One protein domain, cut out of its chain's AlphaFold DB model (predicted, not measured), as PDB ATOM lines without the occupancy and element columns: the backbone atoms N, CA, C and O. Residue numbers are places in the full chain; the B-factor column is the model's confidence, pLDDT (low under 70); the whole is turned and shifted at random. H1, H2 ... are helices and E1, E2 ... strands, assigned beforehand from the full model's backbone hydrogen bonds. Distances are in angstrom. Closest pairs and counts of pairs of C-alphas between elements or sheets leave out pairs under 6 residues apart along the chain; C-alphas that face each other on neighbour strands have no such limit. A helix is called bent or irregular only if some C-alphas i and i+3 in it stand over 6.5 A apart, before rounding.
ATOM      1  N   THR A  16      84.496  61.204  99.672       72.62
ATOM      2  CA  THR A  16      85.614  60.787 100.526       72.62
ATOM      3  C   THR A  16      85.628  59.292 100.870       72.62
ATOM      4  O   THR A  16      86.716  58.738 101.020       72.62
ATOM      5  N   ASP A  17      84.478  58.610 100.917       75.75
ATOM      6  CA  ASP A  17      84.417  57.160 101.173       75.75
ATOM      7  C   ASP A  17      85.007  56.345 100.009       75.75
ATOM      8  O   ASP A  17      85.472  55.224 100.208       75.75
ATOM      9  N   LEU A  18      85.019  56.918  98.800       77.69
ATOM     10  CA  LEU A  18      85.600  56.309  97.602       77.69
ATOM     11  C   LEU A  18      87.065  56.713  97.397       77.69
ATOM     12  O   LEU A  18      87.886  55.880  97.020       77.69
ATOM     13  N   LEU A  19      87.400  57.983  97.646       75.88
ATOM     14  CA  LEU A  19      88.743  58.509  97.380       75.88
ATOM     15  C   LEU A  19      89.771  58.092  98.434       75.88
ATOM     16  O   LEU A  19      90.910  57.790  98.087       75.88
ATOM     17  N   LEU A  20      89.405  58.079  99.719       77.75
ATOM     18  CA  LEU A  20      90.374  57.843 100.795       77.75
ATOM     19  C   LEU A  20      91.005  56.439 100.775       77.75
ATOM     20  O   LEU A  20      92.218  56.368 100.962       77.75
ATOM     21  N   PRO A  21      90.269  55.339 100.523       80.06
ATOM     22  CA  PRO A  21      90.880  54.011 100.429       80.06
ATOM     23  C   PRO A  21      91.879  53.888  99.275       80.06
ATOM     24  O   PRO A  21      92.911  53.237  99.418       80.06
ATOM     25  N   GLU A  22      91.597  54.531  98.139       75.88
ATOM     26  CA  GLU A  22      92.525  54.534  97.008       75.88
ATOM     27  C   GLU A  22      93.763  55.381  97.314       75.88
ATOM     28  O   GLU A  22      94.881  54.965  97.020       75.88
ATOM     29  N   LEU A  23      93.584  56.529  97.972       74.31
ATOM     30  CA  LEU A  23      94.701  57.341  98.452       74.31
ATOM     31  C   LEU A  23      95.597  56.552  99.416       74.31
ATOM     32  O   LEU A  23      96.813  56.562  99.254       74.31
ATOM     33  N   ASP A  24      95.017  55.831 100.378       73.38
ATOM     34  CA  ASP A  24      95.761  54.995 101.329       73.38
ATOM     35  C   ASP A  24      96.541  53.879 100.613       73.38
ATOM     36  O   ASP A  24      97.743  53.709 100.824       73.38
ATOM     37  N   ARG A  25      95.893  53.188  99.665       76.62
ATOM     38  CA  ARG A  25      96.531  52.172  98.816       76.62
ATOM     39  C   ARG A  25      97.712  52.744  98.029       76.62
ATOM     40  O   ARG A  25      98.763  52.111  97.963       76.62
ATOM     41  N   GLN A  26      97.545  53.916  97.421       70.06
ATOM     42  CA  GLN A  26      98.572  54.568  96.602       70.06
ATOM     43  C   GLN A  26      99.752  55.070  97.422       70.06
ATOM     44  O   GLN A  26     100.896  54.983  96.974       70.06
ATOM     45  N   LEU A  27      99.476  55.607  98.606       67.69
ATOM     46  CA  LEU A  27     100.503  56.067  99.521       67.69
ATOM     47  C   LEU A  27     101.275  54.876 100.114       67.69
ATOM     48  O   LEU A  27     102.496  54.928 100.211       67.69
ATOM     49  N   GLY A  28     100.602  53.758 100.403       67.69
ATOM     50  CA  GLY A  28     101.239  52.519 100.862       67.69
ATOM     51  C   GLY A  28     102.156  51.831  99.838       67.69
ATOM     52  O   GLY A  28     102.982  51.008 100.227       67.69
ATOM     53  N   GLN A  29     102.042  52.156  98.546       69.88
ATOM     54  CA  GLN A  29     102.840  51.544  97.474       69.88
ATOM     55  C   GLN A  29     104.245  52.133  97.321       69.88
ATOM     56  O   GLN A  29     105.097  51.481  96.719       69.88
ATOM     57  N   ASP A  30     104.508  53.326  97.857       68.31
ATOM     58  CA  ASP A  30     105.801  53.992  97.699       68.31
ATOM     59  C   ASP A  30     106.364  54.460  99.057       68.31
ATOM     60  O   ASP A  30     105.997  55.510  99.589       68.31
ATOM     61  N   PRO A  31     107.288  53.682  99.650       65.50
ATOM     62  CA  PRO A  31     107.931  54.041 100.908       65.50
ATOM     63  C   PRO A  31     108.841  55.277 100.851       65.50
ATOM     64  O   PRO A  31     109.179  55.837 101.896       65.50
ATOM     65  N   SER A  32     109.253  55.719  99.657       67.19
ATOM     66  CA  SER A  32     110.166  56.861  99.480       67.19
ATOM     67  C   SER A  32     109.496  58.219  99.729       67.19
ATOM     68  O   SER A  32     110.164  59.254  99.795       67.19
ATOM     69  N   LEU A  33     108.175  58.219  99.925       63.00
ATOM     70  CA  LEU A  33     107.357  59.414 100.129       63.00
ATOM     71  C   LEU A  33     107.363  59.902 101.580       63.00
ATOM     72  O   LEU A  33     107.187  61.090 101.858       63.00
ATOM     73  N   TRP A  34     107.610  58.983 102.508       63.44
ATOM     74  CA  TRP A  34     107.527  59.213 103.945       63.44
ATOM     75  C   TRP A  34     108.620  60.099 104.542       63.44
ATOM     76  O   TRP A  34     108.272  60.875 105.424       63.44
ATOM     77  N   PRO A  35     109.885  60.101 104.071       59.00
ATOM     78  CA  PRO A  35     110.923  61.003 104.581       59.00
ATOM     79  C   PRO A  35     110.586  62.497 104.443       59.00
ATOM     80  O   PRO A  35     111.119  63.319 105.183       59.00
ATOM     81  N   ASN A  36     109.706  62.858 103.499       58.50
ATOM     82  CA  ASN A  36     109.275  64.241 103.271       58.50
ATOM     83  C   ASN A  36     108.122  64.677 104.195       58.50
ATOM     84  O   ASN A  36     107.825  65.868 104.304       58.50
ATOM     85  N   ILE A  37     107.479  63.729 104.876       62.22
ATOM     86  CA  ILE A  37     106.593  63.988 106.010       62.22
ATOM     87  C   ILE A  37     107.497  63.865 107.238       62.22
ATOM     88  O   ILE A  37     108.244  62.905 107.339       62.22
ATOM     89  N   LYS A  38     107.500  64.832 108.163       57.38
ATOM     90  CA  LYS A  38     108.393  64.847 109.346       57.38
ATOM     91  C   LYS A  38     108.086  63.716 110.367       57.38
ATOM     92  O   LYS A  38     107.882  63.983 111.548       57.38
ATOM     93  N   GLY A  39     108.003  62.462 109.929       53.97
ATOM     94  CA  GLY A  39     107.781  61.257 110.714       53.97
ATOM     95  C   GLY A  39     108.917  60.274 110.454       53.97
ATOM     96  O   GLY A  39     109.031  59.728 109.365       53.97
ATOM     97  N   ASN A  40     109.765  60.065 111.461       53.22
ATOM     98  CA  ASN A  40     110.892  59.126 111.471       53.22
ATOM     99  C   ASN A  40     110.486  57.690 111.061       53.22
ATOM    100  O   ASN A  40     110.246  56.856 111.930       53.22
ATOM    101  N   GLY A  41     110.413  57.385 109.764       55.47
ATOM    102  CA  GLY A  41     110.200  56.022 109.259       55.47
ATOM    103  C   GLY A  41     108.834  55.398 109.577       55.47
ATOM    104  O   GLY A  41     108.710  54.177 109.529       55.47
ATOM    105  N   VAL A  42     107.817  56.204 109.904       62.66
ATOM    106  CA  VAL A  42     106.448  55.732 110.184       62.66
ATOM    107  C   VAL A  42     105.512  56.224 109.086       62.66
ATOM    108  O   VAL A  42     105.437  57.428 108.834       62.66
ATOM    109  N   ALA A  43     104.782  55.301 108.453       65.31
ATOM    110  CA  ALA A  43     103.765  55.646 107.469       65.31
ATOM    111  C   ALA A  43     102.621  56.445 108.139       65.31
ATOM    112  O   ALA A  43     102.125  56.039 109.195       65.31
ATOM    113  N   PRO A  44     102.197  57.587 107.574       69.50
ATOM    114  CA  PRO A  44     101.046  58.330 108.056       69.50
ATOM    115  C   PRO A  44      99.765  57.524 107.836       69.50
ATOM    116  O   PRO A  44      99.567  56.922 106.787       69.50
ATOM    117  N   VAL A  45      98.863  57.578 108.811       74.75
ATOM    118  CA  VAL A  45      97.531  56.983 108.690       74.75
ATOM    119  C   VAL A  45      96.532  58.081 108.352       74.75
ATOM    120  O   VAL A  45      96.345  59.018 109.133       74.75
ATOM    121  N   ILE A  46      95.874  57.962 107.199       76.88
ATOM    122  CA  ILE A  46      94.819  58.880 106.762       76.88
ATOM    123  C   ILE A  46      93.474  58.189 106.966       76.88
ATOM    124  O   ILE A  46      93.183  57.166 106.360       76.88
ATOM    125  N   THR A  47      92.636  58.726 107.852       75.00
ATOM    126  CA  THR A  47      91.352  58.097 108.178       75.00
ATOM    127  C   THR A  47      90.306  59.116 108.617       75.00
ATOM    128  O   THR A  47      90.615  60.105 109.283       75.00
ATOM    129  N   THR A  48      89.045  58.849 108.279       78.56
ATOM    130  CA  THR A  48      87.870  59.551 108.820       78.56
ATOM    131  C   THR A  48      87.406  58.956 110.152       78.56
ATOM    132  O   THR A  48      86.635  59.588 110.875       78.56
ATOM    133  N   ASN A  49      87.892  57.762 110.519       82.19
ATOM    134  CA  ASN A  49      87.528  57.086 111.756       82.19
ATOM    135  C   ASN A  49      88.383  57.595 112.926       82.19
ATOM    136  O   ASN A  49      89.583  57.336 113.028       82.19
ATOM    137  N   GLU A  50      87.737  58.287 113.864       78.50
ATOM    138  CA  GLU A  50      88.415  58.853 115.030       78.50
ATOM    139  C   GLU A  50      89.031  57.786 115.953       78.50
ATOM    140  O   GLU A  50      90.064  58.038 116.573       78.50
ATOM    141  N   GLN A  51      88.448  56.587 116.035       80.38
ATOM    142  CA  GLN A  51      89.000  55.485 116.828       80.38
ATOM    143  C   GLN A  51      90.288  54.947 116.201       80.38
ATOM    144  O   GLN A  51      91.269  54.757 116.921       80.38
ATOM    145  N   THR A  52      90.317  54.775 114.875       79.00
ATOM    146  CA  THR A  52      91.532  54.390 114.139       79.00
ATOM    147  C   THR A  52      92.617  55.442 114.337       79.00
ATOM    148  O   THR A  52      93.707  55.112 114.793       79.00
ATOM    149  N   ALA A  53      92.297  56.727 114.144       78.25
ATOM    150  CA  ALA A  53      93.250  57.810 114.379       78.25
ATOM    151  C   ALA A  53      93.821  57.783 115.810       78.25
ATOM    152  O   ALA A  53      95.024  57.934 116.005       78.25
ATOM    153  N   ARG A  54      92.977  57.557 116.828       76.31
ATOM    154  CA  ARG A  54      93.413  57.458 118.233       76.31
ATOM    155  C   ARG A  54      94.303  56.240 118.491       76.31
ATOM    156  O   ARG A  54      95.282  56.378 119.215       76.31
ATOM    157  N   LYS A  55      93.992  55.079 117.906       78.75
ATOM    158  CA  LYS A  55      94.760  53.832 118.080       78.75
ATOM    159  C   LYS A  55      96.174  53.932 117.504       78.75
ATOM    160  O   LYS A  55      97.110  53.421 118.116       78.75
ATOM    161  N   GLU A  56      96.302  54.609 116.368       73.56
ATOM    162  CA  GLU A  56      97.571  54.827 115.662       73.56
ATOM    163  C   GLU A  56      98.410  55.940 116.304       73.56
ATOM    164  O   GLU A  56      99.624  56.021 116.132       73.56
ATOM    165  N   THR A  57      97.787  56.765 117.147       68.19
ATOM    166  CA  THR A  57      98.492  57.751 117.969       68.19
ATOM    167  C   THR A  57      99.118  57.073 119.190       68.19
ATOM    168  O   THR A  57      98.644  57.225 120.316       68.19
ATOM    169  N   ARG A  58     100.194  56.307 118.994       63.97
ATOM    170  CA  ARG A  58     101.008  55.784 120.104       63.97
ATOM    171  C   ARG A  58     102.223  56.690 120.328       63.97
ATOM    172  O   ARG A  58     103.068  56.818 119.453       63.97
ATOM    173  N   GLY A  59     102.331  57.316 121.502       64.62
ATOM    174  CA  GLY A  59     103.473  58.175 121.864       64.62
ATOM    175  C   GLY A  59     103.375  59.625 121.354       64.62
ATOM    176  O   GLY A  59     102.282  60.163 121.198       64.62
ATOM    177  N   LYS A  60     104.522  60.287 121.120       64.38
ATOM    178  CA  LYS A  60     104.624  61.704 120.689       64.38
ATOM    179  C   LYS A  60     104.432  61.893 119.172       64.38
ATOM    180  O   LYS A  60     105.190  62.622 118.535       64.38
ATOM    181  N   VAL A  61     103.446  61.232 118.574       70.31
ATOM    182  CA  VAL A  61     103.151  61.405 117.141       70.31
ATOM    183  C   VAL A  61     102.330  62.679 116.949       70.31
ATOM    184  O   VAL A  61     101.327  62.903 117.631       70.31
ATOM    185  N   GLN A  62     102.767  63.544 116.034       75.00
ATOM    186  CA  GLN A  62     102.035  64.762 115.700       75.00
ATOM    187  C   GLN A  62     100.753  64.424 114.937       75.00
ATOM    188  O   GLN A  62     100.738  63.542 114.085       75.00
ATOM    189  N   ARG A  63      99.672  65.152 115.232       77.25
ATOM    190  CA  ARG A  63      98.371  64.953 114.590       77.25
ATOM    191  C   ARG A  63      97.883  66.215 113.916       77.25
ATOM    192  O   ARG A  63      98.050  67.321 114.436       77.25
ATOM    193  N   VAL A  64      97.189  66.007 112.807       84.88
ATOM    194  CA  VAL A  64      96.404  67.024 112.124       84.88
ATOM    195  C   VAL A  64      94.997  66.480 111.886       84.88
ATOM    196  O   VAL A  64      94.822  65.339 111.469       84.88
ATOM    197  N   LYS A  65      93.981  67.288 112.190       86.81
ATOM    198  CA  LYS A  65      92.585  67.029 111.831       86.81
ATOM    199  C   LYS A  65      92.171  68.068 110.801       86.81
ATOM    200  O   LYS A  65      92.118  69.253 111.127       86.81
ATOM    201  N   ILE A  66      91.884  67.614 109.587       87.31
ATOM    202  CA  ILE A  66      91.380  68.446 108.493       87.31
ATOM    203  C   ILE A  66      89.888  68.155 108.357       87.31
ATOM    204  O   ILE A  66      89.485  67.001 108.240       87.31
ATOM    205  N   GLN A  67      89.068  69.195 108.442       88.88
ATOM    206  CA  GLN A  67      87.641  69.128 108.148       88.88
ATOM    207  C   GLN A  67      87.403  69.869 106.841       88.88
ATOM    208  O   GLN A  67      87.830  71.016 106.711       88.88
ATOM    209  N   VAL A  68      86.734  69.210 105.909       87.00
ATOM    210  CA  VAL A  68      86.364  69.736 104.598       87.00
ATOM    211  C   VAL A  68      84.935  69.288 104.314       87.00
ATOM    212  O   VAL A  68      84.555  68.184 104.705       87.00
ATOM    213  N   GLU A  69      84.145  70.155 103.692       85.25
ATOM    214  CA  GLU A  69      82.818  69.789 103.197       85.25
ATOM    215  C   GLU A  69      82.952  68.851 101.991       85.25
ATOM    216  O   GLU A  69      83.887  68.981 101.200       85.25
ATOM    217  N   ASP A  70      82.016  67.917 101.812       79.25
ATOM    218  CA  ASP A  70      82.107  66.924 100.727       79.25
ATOM    219  C   ASP A  70      82.100  67.585  99.334       79.25
ATOM    220  O   ASP A  70      82.856  67.183  98.449       79.25
ATOM    221  N   SER A  71      81.364  68.696  99.177       80.94
ATOM    222  CA  SER A  71      81.347  69.522  97.956       80.94
ATOM    223  C   SER A  71      82.714  70.117  97.597       80.94
ATOM    224  O   SER A  71      82.988  70.424  96.435       80.94
ATOM    225  N   ASP A  72      83.571  70.299  98.599       83.81
ATOM    226  CA  ASP A  72      84.889  70.906  98.461       83.81
ATOM    227  C   ASP A  72      85.996  69.852  98.427       83.81
ATOM    228  O   ASP A  72      87.074  70.128  97.899       83.81
ATOM    229  N   ALA A  73      85.735  68.641  98.931       81.88
ATOM    230  CA  ALA A  73      86.705  67.557  99.048       81.88
ATOM    231  C   ALA A  73      87.308  67.162  97.694       81.88
ATOM    232  O   ALA A  73      88.521  66.982  97.588       81.88
ATOM    233  N   LEU A  74      86.489  67.099  96.640       82.00
ATOM    234  CA  LEU A  74      86.962  66.782  95.290       82.00
ATOM    235  C   LEU A  74      87.943  67.843  94.772       82.00
ATOM    236  O   LEU A  74      89.050  67.524  94.342       82.00
ATOM    237  N   ASN A  75      87.556  69.118  94.856       83.31
ATOM    238  CA  ASN A  75      88.395  70.244  94.440       83.31
ATOM    239  C   ASN A  75      89.664  70.344  95.294       83.31
ATOM    240  O   ASN A  75      90.723  70.726  94.803       83.31
ATOM    241  N   PHE A  76      89.562  69.985  96.571       84.12
ATOM    242  CA  PHE A  76      90.680  69.959  97.499       84.12
ATOM    243  C   PHE A  76      91.725  68.908  97.109       84.12
ATOM    244  O   PHE A  76      92.908  69.223  96.993       84.12
ATOM    245  N   ILE A  77      91.282  67.678  96.835       81.44
ATOM    246  CA  ILE A  77      92.155  66.552  96.475       81.44
ATOM    247  C   ILE A  77      92.757  66.744  95.076       81.44
ATOM    248  O   ILE A  77      93.946  66.528  94.879       81.44
ATOM    249  N   THR A  78      91.973  67.208  94.104       81.31
ATOM    250  CA  THR A  78      92.449  67.426  92.721       81.31
ATOM    251  C   THR A  78      93.326  68.672  92.563       81.31
ATOM    252  O   THR A  78      93.978  68.851  91.539       81.31
ATOM    253  N   GLY A  79      93.383  69.543  93.576       79.44
ATOM    254  CA  GLY A  79      94.192  70.762  93.554       79.44
ATOM    255  C   GLY A  79      93.494  71.999  92.985       79.44
ATOM    256  O   GLY A  79      94.110  73.066  92.959       79.44
ATOM    257  N   GLY A  80      92.211  71.905  92.613       80.19
ATOM    258  CA  GLY A  80      91.363  73.068  92.319       80.19
ATOM    259  C   GLY A  80      91.202  74.013  93.522       80.19
ATOM    260  O   GLY A  80      90.972  75.211  93.358       80.19
ATOM    261  N   LEU A  81      91.400  73.497  94.740       81.75
ATOM    262  CA  LEU A  81      91.436  74.250  95.988       81.75
ATOM    263  C   LEU A  81      92.631  73.807  96.855       81.75
ATOM    264  O   LEU A  81      92.531  72.879  97.644       81.75
ATOM    265  N   THR A  82      93.771  74.490  96.736       84.75
ATOM    266  CA  THR A  82      94.989  74.189  97.527       84.75
ATOM    267  C   THR A  82      94.779  74.387  99.033       84.75
ATOM    268  O   THR A  82      94.048  75.308  99.403       84.75
ATOM    269  N   GLY A  83      95.512  73.669  99.889       82.31
ATOM    270  CA  GLY A  83      95.453  73.743 101.360       82.31
ATOM    271  C   GLY A  83      95.469  75.150 101.932       82.31
ATOM    272  O   GLY A  83      94.595  75.514 102.718       82.31
ATOM    273  N   ILE A  84      96.412  75.978 101.478       85.44
ATOM    274  CA  ILE A  84      96.536  77.369 101.934       85.44
ATOM    275  C   ILE A  84      95.301  78.190 101.534       85.44
ATOM    276  O   ILE A  84      94.682  78.822 102.388       85.44
ATOM    277  N   LYS A  85      94.893  78.151 100.255       85.50
ATOM    278  CA  LYS A  85      93.696  78.869  99.772       85.50
ATOM    279  C   LYS A  85      92.424  78.398 100.481       85.50
ATOM    280  O   LYS A  85      91.613  79.224 100.882       85.50
ATOM    281  N   ALA A  86      92.272  77.089 100.663       87.12
ATOM    282  CA  ALA A  86      91.142  76.475 101.348       87.12
ATOM    283  C   ALA A  86      91.040  76.951 102.803       87.12
ATOM    284  O   ALA A  86      89.951  77.265 103.286       87.12
ATOM    285  N   TYR A  87      92.183  77.013 103.490       86.25
ATOM    286  CA  TYR A  87      92.271  77.427 104.884       86.25
ATOM    287  C   TYR A  87      91.965  78.918 105.044       86.25
ATOM    288  O   TYR A  87      91.099  79.286 105.836       86.25
ATOM    289  N   THR A  88      92.602  79.776 104.242       86.56
ATOM    290  CA  THR A  88      92.375  81.229 104.280       86.56
ATOM    291  C   THR A  88      90.934  81.590 103.914       86.56
ATOM    292  O   THR A  88      90.338  82.455 104.552       86.56
ATOM    293  N   ALA A  89      90.333  80.884 102.952       89.38
ATOM    294  CA  ALA A  89      88.928  81.052 102.576       89.38
ATOM    295  C   ALA A  89      87.933  80.423 103.574       89.38
ATOM    296  O   ALA A  89      86.729  80.469 103.334       89.38
ATOM    297  N   ARG A  90      88.409  79.821 104.677       87.38
ATOM    298  CA  ARG A  90      87.603  79.107 105.691       87.38
ATOM    299  C   ARG A  90      86.777  77.931 105.147       87.38
ATOM    300  O   ARG A  90      85.836  77.495 105.807       87.38
ATOM    301  N   ARG A  91      87.147  77.400 103.980       86.75
ATOM    302  CA  ARG A  91      86.528  76.219 103.347       86.75
ATOM    303  C   ARG A  91      87.010  74.909 103.965       86.75
ATOM    304  O   ARG A  91      86.303  73.909 103.928       86.75
ATOM    305  N   ILE A  92      88.190  74.927 104.586       88.44
ATOM    306  CA  ILE A  92      88.649  73.849 105.464       88.44
ATOM    307  C   ILE A  92      88.915  74.369 106.870       88.44
ATOM    308  O   ILE A  92      89.311  75.520 107.072       88.44
ATOM    309  N   ARG A  93      88.768  73.488 107.858       89.81
ATOM    310  CA  ARG A  93      89.255  73.712 109.222       89.81
ATOM    311  C   ARG A  93      90.404  72.763 109.493       89.81
ATOM    312  O   ARG A  93      90.222  71.550 109.458       89.81
ATOM    313  N   VAL A  94      91.566  73.313 109.813       89.31
ATOM    314  CA  VAL A  94      92.739  72.533 110.214       89.31
ATOM    315  C   VAL A  94      92.947  72.710 111.714       89.31
ATOM    316  O   VAL A  94      93.014  73.833 112.207       89.31
ATOM    317  N   ARG A  95      93.012  71.604 112.459       88.38
ATOM    318  CA  ARG A  95      93.332  71.583 113.895       88.38
ATOM    319  C   ARG A  95      94.574  70.733 114.140       88.38
ATOM    320  O   ARG A  95      94.692  69.652 113.567       88.38
ATOM    321  N   GLY A  96      95.448  71.175 115.041       85.06
ATOM    322  CA  GLY A  96      96.706  70.492 115.358       85.06
ATOM    323  C   GLY A  96      97.901  71.153 114.676       85.06
ATOM    324  O   GLY A  96      97.956  72.378 114.598       85.06
ATOM    325  N   ASN A  97      98.863  70.354 114.206       84.81
ATOM    326  CA  ASN A  97     100.083  70.889 113.602       84.81
ATOM    327  C   ASN A  97      99.846  71.353 112.147       84.81
ATOM    328  O   ASN A  97      99.619  70.534 111.256       84.81
ATOM    329  N   LEU A  98      99.938  72.667 111.911       84.44
ATOM    330  CA  LEU A  98      99.796  73.273 110.582       84.44
ATOM    331  C   LEU A  98     100.968  72.958 109.641       84.44
ATOM    332  O   LEU A  98     100.733  72.734 108.457       84.44
ATOM    333  N   GLU A  99     102.206  72.884 110.139       83.44
ATOM    334  CA  GLU A  99     103.361  72.493 109.315       83.44
ATOM    335  C   GLU A  99     103.209  71.065 108.792       83.44
ATOM    336  O   GLU A  99     103.579  70.772 107.655       83.44
ATOM    337  N   LEU A 100     102.637  70.174 109.608       81.81
ATOM    338  CA  LEU A 100     102.338  68.807 109.191       81.81
ATOM    339  C   LEU A 100     101.286  68.793 108.075       81.81
ATOM    340  O   LEU A 100     101.444  68.058 107.106       81.81
ATOM    341  N   ALA A 101     100.250  69.632 108.182       84.38
ATOM    342  CA  ALA A 101      99.232  69.783 107.141       84.38
ATOM    343  C   ALA A 101      99.844  70.255 105.809       84.38
ATOM    344  O   ALA A 101      99.544  69.702 104.754       84.38
ATOM    345  N   GLN A 102     100.734  71.249 105.870       84.56
ATOM    346  CA  GLN A 102     101.434  71.775 104.695       84.56
ATOM    347  C   GLN A 102     102.396  70.748 104.092       84.56
ATOM    348  O   GLN A 102     102.433  70.580 102.876       84.56
ATOM    349  N   SER A 103     103.150  70.036 104.933       82.44
ATOM    350  CA  SER A 103     104.078  68.989 104.486       82.44
ATOM    351  C   SER A 103     103.321  67.848 103.810       82.44
ATOM    352  O   SER A 103     103.741  67.383 102.757       82.44
ATOM    353  N   LEU A 104     102.170  67.443 104.362       81.75
ATOM    354  CA  LEU A 104     101.308  66.424 103.763       81.75
ATOM    355  C   LEU A 104     100.863  66.824 102.351       81.75
ATOM    356  O   LEU A 104     100.973  66.013 101.437       81.75
ATOM    357  N   GLU A 105     100.409  68.065 102.154       84.25
ATOM    358  CA  GLU A 105     100.032  68.549 100.820       84.25
ATOM    359  C   GLU A 105     101.231  68.550  99.861       84.25
ATOM    360  O   GLU A 105     101.111  68.103  98.723       84.25
ATOM    361  N   GLN A 106     102.403  69.002 100.313       83.31
ATOM    362  CA  GLN A 106     103.608  69.005  99.481       83.31
ATOM    363  C   GLN A 106     104.022  67.597  99.056       83.31
ATOM    364  O   GLN A 106     104.364  67.396  97.893       83.31
ATOM    365  N   VAL A 107     103.982  66.625  99.970       79.62
ATOM    366  CA  VAL A 107     104.252  65.223  99.637       79.62
ATOM    367  C   VAL A 107     103.196  64.704  98.678       79.62
ATOM    368  O   VAL A 107     103.538  64.154  97.639       79.62
ATOM    369  N   PHE A 108     101.918  64.946  98.942       79.12
ATOM    370  CA  PHE A 108     100.853  64.512  98.047       79.12
ATOM    371  C   PHE A 108     101.042  65.027  96.607       79.12
ATOM    372  O   PHE A 108     100.900  64.265  95.654       79.12
ATOM    373  N   VAL A 109     101.457  66.286  96.435       83.00
ATOM    374  CA  VAL A 109     101.760  66.861  95.113       83.00
ATOM    375  C   VAL A 109     103.035  66.277  94.504       83.00
ATOM    376  O   VAL A 109     103.012  65.825  93.364       83.00
ATOM    377  N   LYS A 110     104.151  66.251  95.245       80.88
ATOM    378  CA  LYS A 110     105.450  65.764  94.734       80.88
ATOM    379  C   LYS A 110     105.401  64.318  94.248       80.88
ATOM    380  O   LYS A 110     106.225  63.915  93.438       80.88
ATOM    381  N   THR A 111     104.460  63.548  94.771       73.31
ATOM    382  CA  THR A 111     104.344  62.110  94.529       73.31
ATOM    383  C   THR A 111     103.340  61.778  93.437       73.31
ATOM    384  O   THR A 111     102.926  60.629  93.296       73.31
ATOM    385  N   GLY A 112     102.908  62.781  92.672       77.19
ATOM    386  CA  GLY A 112     101.917  62.596  91.620       77.19
ATOM    387  C   GLY A 112     100.531  62.233  92.164       77.19
ATOM    388  O   GLY A 112      99.728  61.616  91.468       77.19
ATOM    389  N   GLY A 113     100.264  62.489  93.450       78.94
ATOM    390  CA  GLY A 113      99.011  62.112  94.099       78.94
ATOM    391  C   GLY A 113      97.811  62.847  93.505       78.94
ATOM    392  O   GLY A 113      96.731  62.271  93.407       78.94
ATOM    393  N   ARG A 114      98.003  64.089  93.038       82.00
ATOM    394  CA  ARG A 114      96.951  64.862  92.358       82.00
ATOM    395  C   ARG A 114      96.576  64.240  91.028       82.00
ATOM    396  O   ARG A 114      95.400  64.017  90.771       82.00
ATOM    397  N   GLU A 115      97.572  63.942  90.213       82.75
ATOM    398  CA  GLU A 115      97.427  63.351  88.890       82.75
ATOM    399  C   GLU A 115      96.748  61.986  89.013       82.75
ATOM    400  O   GLU A 115      95.741  61.735  88.358       82.75
ATOM    401  N   ARG A 116      97.198  61.150  89.957       79.31
ATOM    402  CA  ARG A 116      96.579  59.847  90.239       79.31
ATOM    403  C   ARG A 116      95.147  59.959  90.759       79.31
ATOM    404  O   ARG A 116      94.303  59.146  90.385       79.31
ATOM    405  N   ALA A 117      94.853  60.946  91.604       79.00
ATOM    406  CA  ALA A 117      93.489  61.188  92.062       79.00
ATOM    407  C   ALA A 117      92.583  61.637  90.907       79.00
ATOM    408  O   ALA A 117      91.466  61.139  90.792       79.00
ATOM    409  N   ILE A 118      93.067  62.524  90.031       81.88
ATOM    410  CA  ILE A 118      92.355  62.959  88.821       81.88
ATOM    411  C   ILE A 118      92.106  61.767  87.890       81.88
ATOM    412  O   ILE A 118      90.968  61.561  87.477       81.88
ATOM    413  N   ASP A 119      93.120  60.944  87.622       82.81
ATOM    414  CA  ASP A 119      92.992  59.740  86.795       82.81
ATOM    415  C   ASP A 119      91.968  58.763  87.378       82.81
ATOM    416  O   ASP A 119      91.149  58.192  86.654       82.81
ATOM    417  N   PHE A 120      91.986  58.574  88.701       79.38
ATOM    418  CA  PHE A 120      90.999  57.751  89.388       79.38
ATOM    419  C   PHE A 120      89.591  58.326  89.220       79.38
ATOM    420  O   PHE A 120      88.677  57.586  88.864       79.38
ATOM    421  N   ILE A 121      89.416  59.633  89.423       78.25
ATOM    422  CA  ILE A 121      88.136  60.330  89.261       78.25
ATOM    423  C   ILE A 121      87.608  60.183  87.835       78.25
ATOM    424  O   ILE A 121      86.453  59.813  87.665       78.25
ATOM    425  N   GLN A 122      88.447  60.399  86.821       80.81
ATOM    426  CA  GLN A 122      88.064  60.287  85.412       80.81
ATOM    427  C   GLN A 122      87.645  58.859  85.046       80.81
ATOM    428  O   GLN A 122      86.623  58.652  84.396       80.81
ATOM    429  N   ARG A 123      88.387  57.849  85.514       78.81
ATOM    430  CA  ARG A 123      88.053  56.431  85.278       78.81
ATOM    431  C   ARG A 123      86.797  55.982  86.021       78.81
ATOM    432  O   ARG A 123      86.140  55.037  85.595       78.81
ATOM    433  N   ASN A 124      86.468  56.657  87.119       76.69
ATOM    434  CA  ASN A 124      85.354  56.330  88.003       76.69
ATOM    435  C   ASN A 124      84.280  57.431  88.011       76.69
ATOM    436  O   ASN A 124      83.502  57.532  88.960       76.69
ATOM    437  N   GLU A 125      84.198  58.238  86.947       68.38
ATOM    438  CA  GLU A 125      83.293  59.393  86.853       68.38
ATOM    439  C   GLU A 125      81.833  58.997  87.113       68.38
ATOM    440  O   GLU A 125      81.065  59.740  87.719       68.38
ATOM    441  N   GLN A 126      81.452  57.784  86.711       63.94
ATOM    442  CA  GLN A 126      80.123  57.223  86.949       63.94
ATOM    443  C   GLN A 126      79.829  56.999  88.443       63.94
ATOM    444  O   GLN A 126      78.707  57.254  88.883       63.94
ATOM    445  N   LEU A 127      80.826  56.582  89.233       62.53
ATOM    446  CA  LEU A 127      80.696  56.387  90.681       62.53
ATOM    447  C   LEU A 127      80.553  57.729  91.411       62.53
ATOM    448  O   LEU A 127      79.729  57.851  92.315       62.53
ATOM    449  N   LEU A 128      81.279  58.754  90.961       62.66
ATOM    450  CA  LEU A 128      81.219  60.103  91.536       62.66
ATOM    451  C   LEU A 128      79.940  60.852  91.139       62.66
ATOM    452  O   LEU A 128      79.336  61.553  91.955       62.66
ATOM    453  N   ASN A 129      79.475  60.658  89.904       62.03
ATOM    454  CA  ASN A 129      78.192  61.176  89.438       62.03
ATOM    455  C   ASN A 129      77.011  60.517  90.163       62.03
ATOM    456  O   ASN A 129      76.009  61.186  90.400       62.03
ATOM    457  N   ALA A 130      77.118  59.246  90.564       55.25
ATOM    458  CA  ALA A 130      76.098  58.578  91.374       55.25
ATOM    459  C   ALA A 130      76.009  59.147  92.804       55.25
ATOM    460  O   ALA A 130      74.904  59.276  93.335       55.25
ATOM    461  N   SER A 131      77.135  59.551  93.406       55.16
ATOM    462  CA  SER A 131      77.149  60.277  94.686       55.16
ATOM    463  C   SER A 131      76.646  61.725  94.563       55.16
ATOM    464  O   SER A 131      75.927  62.184  95.447       55.16
ATOM    465  N   ASN A 132      76.926  62.419  93.448       53.44
ATOM    466  CA  ASN A 132      76.513  63.816  93.218       53.44
ATOM    467  C   ASN A 132      75.057  63.986  92.732       53.44
ATOM    468  O   ASN A 132      74.410  64.974  93.066       53.44
ATOM    469  N   ARG A 133      74.497  63.055  91.944       49.44
ATOM    470  CA  ARG A 133      73.163  63.221  91.316       49.44
ATOM    471  C   ARG A 133      71.971  63.054  92.250       49.44
ATOM    472  O   ARG A 133      70.843  63.257  91.822       49.44
ATOM    473  N   SER A 134      72.176  62.673  93.506       42.53
ATOM    474  CA  SER A 134      71.061  62.410  94.421       42.53
ATOM    475  C   SER A 134      70.677  63.632  95.280       42.53
ATOM    476  O   SER A 134      69.797  63.530  96.137       42.53
TER     477      SER A 134
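Overview. This is residues 16 to 134 of the 136 residues of the protein "SCP2 domain-containing protein" of Syncephalastrum racemosum (UniProt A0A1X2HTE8). A small two-stranded antiparallel ribbon, E1 and E2, forms a wall with H5 and H6 over the same face, H5 nearer to E2 and H6 nearer to E1. Beyond them H7 crosses H1 and meets the end of H4, while H8 lies past H7 at one end of the longest axis, and H2 with the link after it lies toward the other end; H3 touches no helix. The printed part has 119 residues, with eight named helices and two named strands in the order H1 H2 H3 E1 H4 H5 E2 H6 H7 H8, and the class is mostly helix. The whole is compact, with a radius of gyration of the C-alphas of 14.4 A and spans of 43 by 32 by 27 A.

Along the chain. Find C-alpha 64 at (96.404, 67.024, 112.124), where strand E1 begins; it runs to residue 68, and its partner E2 holds residues 92 to 96, 13.2 A long. H5 is residues 83 to 88 and H6 residues 98 to 110, 18.4 A. H4 is residues 70 to 78. Look for C-alpha 16 at (85.614, 60.787, 100.526), the first of H1, residues 16 to 28, 17.7 A long. H2 is residues 31 to 36 and H3 residues 50 to 56. H2 and H4 are only just irregular: C-alphas 32 and 35 are 6.6 A apart, and C-alphas 71 and 74 are 6.8 A apart. H7 is residues 113 to 123, 15.2 A, and H8 runs from 125 to 134, ending at C-alpha 134 at (71.061, 62.410, 94.421).

Arrangement. E1 and E2 are antiparallel at 167 degrees; N 65 and O 95 are 2.8 A apart and N 93 and O 67 are 2.9 A apart, within hydrogen-bond range. The closest C-alphas of H5 and E2, Ala 86 and Ile 92, are 5.5 A apart; those of H6 and E1, Ala 101 and Val 64, 6.4 A. H5 and H6 touch at Gly 83 and Glu 105, 6.9 A between the closest C-alphas, at a steep tilt of 41 degrees, opposite ways, H6 with residues 101 to 105 alone. H6 only just touches H2, with 3 pairs of C-alphas within 8 A, the closest Val 107 and Asn 36 at 6.3 A, made by residues 103 to 107 of H6 alone. H7 touches H4 at the C-alphas of Arg 114 and Thr 78, 5.2 A, and H1 at Ala 117 and Leu 23, 7.6 A. H8 is close to H7 but not clearly touching, the closest C-alphas being Leu 128 and Ile 121 at 7.3 A. Every O i to N i+4 pair is within hydrogen-bond range in H3, H5, H6 and H7; the counts are 7 of 9 in H1, 3 of 5 in H4, 5 of 6 in H8 and 0 of 2 in H2, which has 1 of 3 O i to N i+3 pairs within range.

Size, cuts and confidence. The two C-alphas farthest apart, Asn 40 and Ser 134, are 43.5 A apart. The printed part has no cut; the link from H2 to H3, residues 37 to 49, is long. The mean pLDDT of the printed part is 75.8, and it is under 70 at residues 27 to 44, 57 to 60 and 125 to 134.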